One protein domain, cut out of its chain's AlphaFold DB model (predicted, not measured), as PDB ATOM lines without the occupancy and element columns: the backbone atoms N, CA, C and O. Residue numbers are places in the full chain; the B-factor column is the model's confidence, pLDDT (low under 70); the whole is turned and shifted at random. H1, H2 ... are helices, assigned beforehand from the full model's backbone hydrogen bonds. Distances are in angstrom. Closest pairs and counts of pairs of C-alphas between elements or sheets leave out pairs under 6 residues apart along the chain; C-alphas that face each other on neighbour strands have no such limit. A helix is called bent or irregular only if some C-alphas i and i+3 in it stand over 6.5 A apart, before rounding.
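AT A GLANCE: This is residues 168 to 219 of the 220 residues of the protein "PAS domain-containing protein" of Desulfobacter latus (UniProt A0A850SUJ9). This is a stretched-out string of short helices with no packed core: H1 stands alone towards one end, beyond it the first residues fold into a loose loop, and an open stretch, residues 185 to 194, crosses from H1 to H2. Towards the other end of the printed part, the backbone turns back after H2 through residues 203 to 205 into H3, whose last residues, 213 to 217, stick out together with 218 and 219. The printed part has 52 residues with three named helices, in the order H1, H2, H3, and no named strand; its class is all helix. It is extended, with a radius of gyration of the C-alphas of 18.3 A, and its C-alphas span 53 by 22 by 11 A.

HOW THE PARTS SIT: Go along from Arg 168 and you first pass residues 170 to 175, which stand free. Next comes H1, residues 177 to 184, which touches no helix. Ten residues on you reach H2, residues 195 to 202, and H1 and H2 are apart. Then look at H3, residues 206 to 217: H2 and H3 are close but not clearly touching, with 1 pair of C-alphas within 8 A. That closest pair is the C-alphas of Tyr 202 and Tyr 208, 6.2 A apart. The two helices run opposite ways at a steep tilt of 36 degrees, only just steep, and their centres are 13.3 A apart. H1 and H3 are apart. In the backbones of H1, H2 and H3 you will find every O i to N i+4 pair within hydrogen-bond range.

IN THESE COORDINATES: Find C-alpha 177 at (1.200, -3.796, -59.611); from there H1 runs 10.7 A to C-alpha 184. Go on to C-alpha 195 at (2.875, 1.784, -38.683), where H2 begins; it runs 10.1 A to C-alpha 202. H3, the longest helix by residues with 12, begins at C-alpha 206 and runs 16.9 A to C-alpha 217 at (3.769, -1.756, -20.932). No helix is bent or irregular.

THE WHOLE: The two C-alphas farthest apart are those of Lys 171 and Asp 217, 54.3 A; from C-alpha 168 to C-alpha 219 it is 45.5 A. Leave out the stretches that stand free, residues 170 to 175 and 213 to 219, and the remaining 39 residues still span 45 by 19 by 10 A. The printed part has no cut. The link from H1 to H2 is short, and that from H2 to H3, with 3 residues, is tight. In the B-factor column the mean pLDDT of the printed part is 85.4, and the model's confidence is low, under 70, at residues 215 to 219.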
ATOM      1  N   ARG A 168       4.084  -2.579 -67.358       91.94
ATOM      2  CA  ARG A 168       3.694  -2.843 -68.744       91.94
ATOM      3  C   ARG A 168       3.792  -4.339 -69.038       91.94
ATOM      4  O   ARG A 168       4.851  -4.926 -68.836       91.94
ATOM      5  N   ASP A 169       2.708  -4.932 -69.520       87.44
ATOM      6  CA  ASP A 169       2.692  -6.338 -69.928       87.44
ATOM      7  C   ASP A 169       3.270  -6.562 -71.338       87.44
ATOM      8  O   ASP A 169       3.695  -5.631 -72.031       87.44
ATOM      9  N   ASP A 170       3.303  -7.825 -71.750       84.00
ATOM     10  CA  ASP A 170       3.766  -8.300 -73.056       84.00
ATOM     11  C   ASP A 170       2.922  -7.777 -74.229       84.00
ATOM     12  O   ASP A 170       3.418  -7.659 -75.350       84.00
ATOM     13  N   LYS A 171       1.666  -7.398 -73.971       86.00
ATOM     14  CA  LYS A 171       0.753  -6.782 -74.944       86.00
ATOM     15  C   LYS A 171       0.897  -5.259 -75.006       86.00
ATOM     16  O   LYS A 171       0.241  -4.617 -75.824       86.00
ATOM     17  N   GLY A 172       1.755  -4.678 -74.168       86.88
ATOM     18  CA  GLY A 172       1.978  -3.238 -74.083       86.88
ATOM     19  C   GLY A 172       0.958  -2.491 -73.219       86.88
ATOM     20  O   GLY A 172       1.006  -1.260 -73.172       86.88
ATOM     21  N   CYS A 173       0.067  -3.195 -72.517       90.12
ATOM     22  CA  CYS A 173      -0.927  -2.608 -71.624       90.12
ATOM     23  C   CYS A 173      -0.326  -2.300 -70.246       90.12
ATOM     24  O   CYS A 173       0.534  -3.023 -69.743       90.12
ATOM     25  N   TRP A 174      -0.790  -1.217 -69.613       94.81
ATOM     26  CA  TRP A 174      -0.327  -0.787 -68.289       94.81
ATOM     27  C   TRP A 174      -1.259  -1.282 -67.184       94.81
ATOM     28  O   TRP A 174      -2.380  -0.790 -67.050       94.81
ATOM     29  N   ASN A 175      -0.754  -2.187 -66.352       91.25
ATOM     30  CA  ASN A 175      -1.485  -2.846 -65.276       91.25
ATOM     31  C   ASN A 175      -1.066  -2.291 -63.908       91.25
ATOM     32  O   ASN A 175       0.060  -1.812 -63.726       91.25
ATOM     33  N   ILE A 176      -1.980  -2.349 -62.940       92.25
ATOM     34  CA  ILE A 176      -1.663  -2.077 -61.535       92.25
ATOM     35  C   ILE A 176      -0.756  -3.209 -61.016       92.25
ATOM     36  O   ILE A 176      -0.843  -4.342 -61.491       92.25
ATOM     37  N   LEU A 177       0.164  -2.882 -60.103       89.50
ATOM     38  CA  LEU A 177       1.200  -3.796 -59.611       89.50
ATOM     39  C   LEU A 177       0.592  -5.090 -59.061       89.50
ATOM     40  O   LEU A 177       1.006  -6.180 -59.448       89.50
ATOM     41  N   GLU A 178      -0.395  -4.942 -58.186       89.44
ATOM     42  CA  GLU A 178      -1.079  -6.028 -57.499       89.44
ATOM     43  C   GLU A 178      -1.737  -6.973 -58.510       89.44
ATOM     44  O   GLU A 178      -1.431  -8.162 -58.534       89.44
ATOM     45  N   GLU A 179      -2.532  -6.425 -59.433       88.31
ATOM     46  CA  GLU A 179      -3.205  -7.192 -60.490       88.31
ATOM     47  C   GLU A 179      -2.206  -7.949 -61.374       88.31
ATOM     48  O   GLU A 179      -2.404  -9.120 -61.710       88.31
ATOM     49  N   TYR A 180      -1.105  -7.294 -61.751       89.06
ATOM     50  CA  TYR A 180      -0.081  -7.922 -62.573       89.06
ATOM     51  C   TYR A 180       0.592  -9.086 -61.835       89.06
ATOM     52  O   TYR A 180       0.735 -10.166 -62.413       89.06
ATOM     53  N   ILE A 181       0.982  -8.888 -60.572       87.25
ATOM     54  CA  ILE A 181       1.674  -9.905 -59.775       87.25
ATOM     55  C   ILE A 181       0.748 -11.086 -59.462       87.25
ATOM     56  O   ILE A 181       1.167 -12.221 -59.676       87.25
ATOM     57  N   GLU A 182      -0.500 -10.866 -59.039       87.06
ATOM     58  CA  GLU A 182      -1.455 -11.959 -58.766       87.06
ATOM     59  C   GLU A 182      -1.755 -12.782 -60.025       87.06
ATOM     60  O   GLU A 182      -1.889 -14.005 -59.989       87.06
ATOM     61  N   LYS A 183      -1.816 -12.130 -61.191       84.69
ATOM     62  CA  LYS A 183      -2.062 -12.826 -62.457       84.69
ATOM     63  C   LYS A 183      -0.879 -13.701 -62.889       84.69
ATOM     64  O   LYS A 183      -1.102 -14.771 -63.470       84.69
ATOM     65  N   HIS A 184       0.351 -13.272 -62.599       82.06
ATOM     66  CA  HIS A 184       1.593 -13.873 -63.106       82.06
ATOM     67  C   HIS A 184       2.440 -14.586 -62.034       82.06
ATOM     68  O   HIS A 184       3.559 -15.000 -62.332       82.06
ATOM     69  N   SER A 185       1.929 -14.756 -60.813       80.62
ATOM     70  CA  SER A 185       2.565 -15.508 -59.722       80.62
ATOM     71  C   SER A 185       1.514 -16.205 -58.846       80.62
ATOM     72  O   SER A 185       0.320 -16.052 -59.089       80.62
ATOM     73  N   ASP A 186       1.954 -16.960 -57.837       80.75
ATOM     74  CA  ASP A 186       1.089 -17.615 -56.836       80.75
ATOM     75  C   ASP A 186       0.873 -16.761 -55.566       80.75
ATOM     76  O   ASP A 186       0.588 -17.273 -54.485       80.75
ATOM     77  N   VAL A 187       1.035 -15.440 -55.667       84.19
ATOM     78  CA  VAL A 187       0.833 -14.513 -54.545       84.19
ATOM     79  C   VAL A 187      -0.616 -14.026 -54.498       84.19
ATOM     80  O   VAL A 187      -1.234 -13.785 -55.531       84.19
ATOM     81  N   SER A 188      -1.136 -13.827 -53.287       83.25
ATOM     82  CA  SER A 188      -2.349 -13.046 -53.020       83.25
ATOM     83  C   SER A 188      -2.020 -11.871 -52.106       83.25
ATOM     84  O   SER A 188      -1.247 -12.029 -51.156       83.25
ATOM     85  N   PHE A 189      -2.618 -10.705 -52.353       87.69
ATOM     86  CA  PHE A 189      -2.423  -9.539 -51.494       87.69
ATOM     87  C   PHE A 189      -3.491  -9.456 -50.402       87.69
ATOM     88  O   PHE A 189      -4.694  -9.436 -50.654       87.69
ATOM     89  N   SER A 190      -3.041  -9.342 -49.153       86.38
ATOM     90  CA  SER A 190      -3.884  -8.889 -48.046       86.38
ATOM     91  C   SER A 190      -3.758  -7.377 -47.880       86.38
ATOM     92  O   SER A 190      -2.654  -6.838 -47.975       86.38
ATOM     93  N   HIS A 191      -4.850  -6.697 -47.540       86.88
ATOM     94  CA  HIS A 191      -4.799  -5.276 -47.210       86.88
ATOM     95  C   HIS A 191      -4.350  -5.094 -45.758       86.88
ATOM     96  O   HIS A 191      -4.955  -5.635 -44.834       86.88
ATOM     97  N   GLY A 192      -3.294  -4.312 -45.558       83.88
ATOM     98  CA  GLY A 192      -2.772  -3.952 -44.248       83.88
ATOM     99  C   GLY A 192      -2.218  -2.536 -44.277       83.88
ATOM    100  O   GLY A 192      -1.873  -2.015 -45.337       83.88
ATOM    101  N   MET A 193      -2.139  -1.900 -43.113       89.19
ATOM    102  CA  MET A 193      -1.597  -0.553 -42.991       89.19
ATOM    103  C   MET A 193      -0.295  -0.586 -42.201       89.19
ATOM    104  O   MET A 193      -0.247  -1.135 -41.100       89.19
ATOM    105  N   CYS A 194       0.770  -0.002 -42.755       91.19
ATOM    106  CA  CYS A 194       2.041   0.076 -42.045       91.19
ATOM    107  C   CYS A 194       1.936   1.019 -40.825       91.19
ATOM    108  O   CYS A 194       1.025   1.859 -40.762       91.19
ATOM    109  N   PRO A 195       2.864   0.912 -39.853       87.88
ATOM    110  CA  PRO A 195       2.875   1.784 -38.683       87.88
ATOM    111  C   PRO A 195       2.904   3.272 -39.042       87.88
ATOM    112  O   PRO A 195       2.135   4.029 -38.470       87.88
ATOM    113  N   GLU A 196       3.696   3.672 -40.041       93.06
ATOM    114  CA  GLU A 196       3.825   5.073 -40.467       93.06
ATOM    115  C   GLU A 196       2.511   5.651 -41.007       93.06
ATOM    116  O   GLU A 196       2.101   6.746 -40.627       93.06
ATOM    117  N   CYS A 197       1.815   4.904 -41.869       93.75
ATOM    118  CA  CYS A 197       0.507   5.312 -42.382       93.75
ATOM    119  C   CYS A 197      -0.539   5.362 -41.265       93.75
ATOM    120  O   CYS A 197      -1.352   6.284 -41.225       93.75
ATOM    121  N   SER A 198      -0.485   4.409 -40.333       90.69
ATOM    122  CA  SER A 198      -1.367   4.396 -39.166       90.69
ATOM    123  C   SER A 198      -1.111   5.599 -38.253       90.69
ATOM    124  O   SER A 198      -2.060   6.234 -37.813       90.69
ATOM    125  N   ASP A 199       0.153   5.948 -38.014       90.00
ATOM    126  CA  ASP A 199       0.564   7.125 -37.246       90.00
ATOM    127  C   ASP A 199       0.130   8.422 -37.915       90.00
ATOM    128  O   ASP A 199      -0.344   9.345 -37.261       90.00
ATOM    129  N   LYS A 200       0.247   8.497 -39.237       93.25
ATOM    130  CA  LYS A 200      -0.180   9.677 -39.982       93.25
ATOM    131  C   LYS A 200      -1.695   9.883 -39.925       93.25
ATOM    132  O   LYS A 200      -2.140  11.024 -39.860       93.25
ATOM    133  N   LEU A 201      -2.474   8.803 -39.987       90.00
ATOM    134  CA  LEU A 201      -3.937   8.873 -39.985       90.00
ATOM    135  C   LEU A 201      -4.528   8.995 -38.578       90.00
ATOM    136  O   LEU A 201      -5.508   9.709 -38.402       90.00
ATOM    137  N   TYR A 202      -3.943   8.315 -37.592       92.31
ATOM    138  CA  TYR A 202      -4.516   8.168 -36.251       92.31
ATOM    139  C   TYR A 202      -3.599   8.650 -35.125       92.31
ATOM    140  O   TYR A 202      -3.964   8.546 -33.960       92.31
ATOM    141  N   GLY A 203      -2.416   9.189 -35.417       88.12
ATOM    142  CA  GLY A 203      -1.425   9.564 -34.400       88.12
ATOM    143  C   GLY A 203      -1.908  10.602 -33.388       88.12
ATOM    144  O   GLY A 203      -1.398  10.634 -32.273       88.12
ATOM    145  N   ASN A 204      -2.914  11.402 -33.751       91.38
ATOM    146  CA  ASN A 204      -3.535  12.390 -32.866       91.38
ATOM    147  C   ASN A 204      -4.791  11.862 -32.150       91.38
ATOM    148  O   ASN A 204      -5.348  12.556 -31.304       91.38
ATOM    149  N   GLU A 205      -5.251  10.654 -32.477       92.94
ATOM    150  CA  GLU A 205      -6.453  10.069 -31.895       92.94
ATOM    151  C   GLU A 205      -6.150   9.453 -30.528       92.94
ATOM    152  O   GLU A 205      -5.285   8.582 -30.387       92.94
ATOM    153  N   GLU A 206      -6.906   9.848 -29.499       88.44
ATOM    154  CA  GLU A 206      -6.664   9.378 -28.131       88.44
ATOM    155  C   GLU A 206      -6.700   7.851 -27.999       88.44
ATOM    156  O   GLU A 206      -5.921   7.277 -27.236       88.44
ATOM    157  N   TRP A 207      -7.604   7.177 -28.718       92.50
ATOM    158  CA  TRP A 207      -7.727   5.716 -28.673       92.50
ATOM    159  C   TRP A 207      -6.482   5.026 -29.247       92.50
ATOM    160  O   TRP A 207      -6.042   4.009 -28.710       92.50
ATOM    161  N   TYR A 208      -5.874   5.605 -30.283       89.56
ATOM    162  CA  TYR A 208      -4.683   5.074 -30.937       89.56
ATOM    163  C   TYR A 208      -3.431   5.297 -30.080       89.56
ATOM    164  O   TYR A 208      -2.632   4.375 -29.891       89.56
ATOM    165  N   ILE A 209      -3.309   6.481 -29.467       88.06
ATOM    166  CA  ILE A 209      -2.250   6.799 -28.497       88.06
ATOM    167  C   ILE A 209      -2.333   5.853 -27.284       88.06
ATOM    168  O   ILE A 209      -1.325   5.262 -26.889       88.06
ATOM    169  N   LYS A 210      -3.536   5.644 -26.724       87.88
ATOM    170  CA  LYS A 210      -3.772   4.707 -25.608       87.88
ATOM    171  C   LYS A 210      -3.428   3.263 -25.995       87.88
ATOM    172  O   LYS A 210      -2.743   2.584 -25.231       87.88
ATOM    173  N   MET A 211      -3.833   2.811 -27.187       87.44
ATOM    174  CA  MET A 211      -3.496   1.480 -27.713       87.44
ATOM    175  C   MET A 211      -1.977   1.278 -27.826       87.44
ATOM    176  O   MET A 211      -1.453   0.242 -27.411       87.44
ATOM    177  N   LYS A 212      -1.249   2.269 -28.354       83.00
ATOM    178  CA  LYS A 212       0.214   2.201 -28.492       83.00
ATOM    179  C   LYS A 212       0.953   2.199 -27.157       83.00
ATOM    180  O   LYS A 212       1.961   1.505 -27.045       83.00
ATOM    181  N   ASN A 213       0.468   2.950 -26.171       81.31
ATOM    182  CA  ASN A 213       1.078   2.991 -24.843       81.31
ATOM    183  C   ASN A 213       0.869   1.672 -24.085       81.31
ATOM    184  O   ASN A 213       1.832   1.136 -23.549       81.31
ATOM    185  N   LYS A 214      -0.327   1.072 -24.162       75.62
ATOM    186  CA  LYS A 214      -0.612  -0.240 -23.556       75.62
ATOM    187  C   LYS A 214       0.303  -1.354 -24.093       75.62
ATOM    188  O   LYS A 214       0.885  -2.107 -23.323       75.62
ATOM    189  N   ASN A 215       0.538  -1.376 -25.407       66.75
ATOM    190  CA  ASN A 215       1.452  -2.333 -26.048       66.75
ATOM    191  C   ASN A 215       2.937  -2.166 -25.649       66.75
ATOM    192  O   ASN A 215       3.735  -3.065 -25.921       66.75
ATOM    193  N   LYS A 216       3.339  -1.022 -25.072       63.03
ATOM    194  CA  LYS A 216       4.697  -0.819 -24.535       63.03
ATOM    195  C   LYS A 216       4.838  -1.357 -23.114       63.03
ATOM    196  O   LYS A 216       5.910  -1.856 -22.787       63.03
ATOM    197  N   ASP A 217       3.781  -1.268 -22.312       62.88
ATOM    198  CA  ASP A 217       3.769  -1.756 -20.932       62.88
ATOM    199  C   ASP A 217       3.677  -3.292 -20.872       62.88
ATOM    200  O   ASP A 217       4.344  -3.902 -20.048       62.88
ATOM    201  N   ASP A 218       2.970  -3.925 -21.819       58.38
ATOM    202  CA  ASP A 218       2.857  -5.395 -21.931       58.38
ATOM    203  C   ASP A 218       4.142  -6.092 -22.450       58.38
ATOM    204  O   ASP A 218       4.229  -7.319 -22.473       58.38
ATOM    205  N   LYS A 219       5.145  -5.327 -22.907       56.84
ATOM    206  CA  LYS A 219       6.446  -5.835 -23.397       56.84
ATOM    207  C   LYS A 219       7.593  -5.663 -22.389       56.84
ATOM    208  O   LYS A 219       8.751  -5.851 -22.768       56.84
TER     209      LYS A 219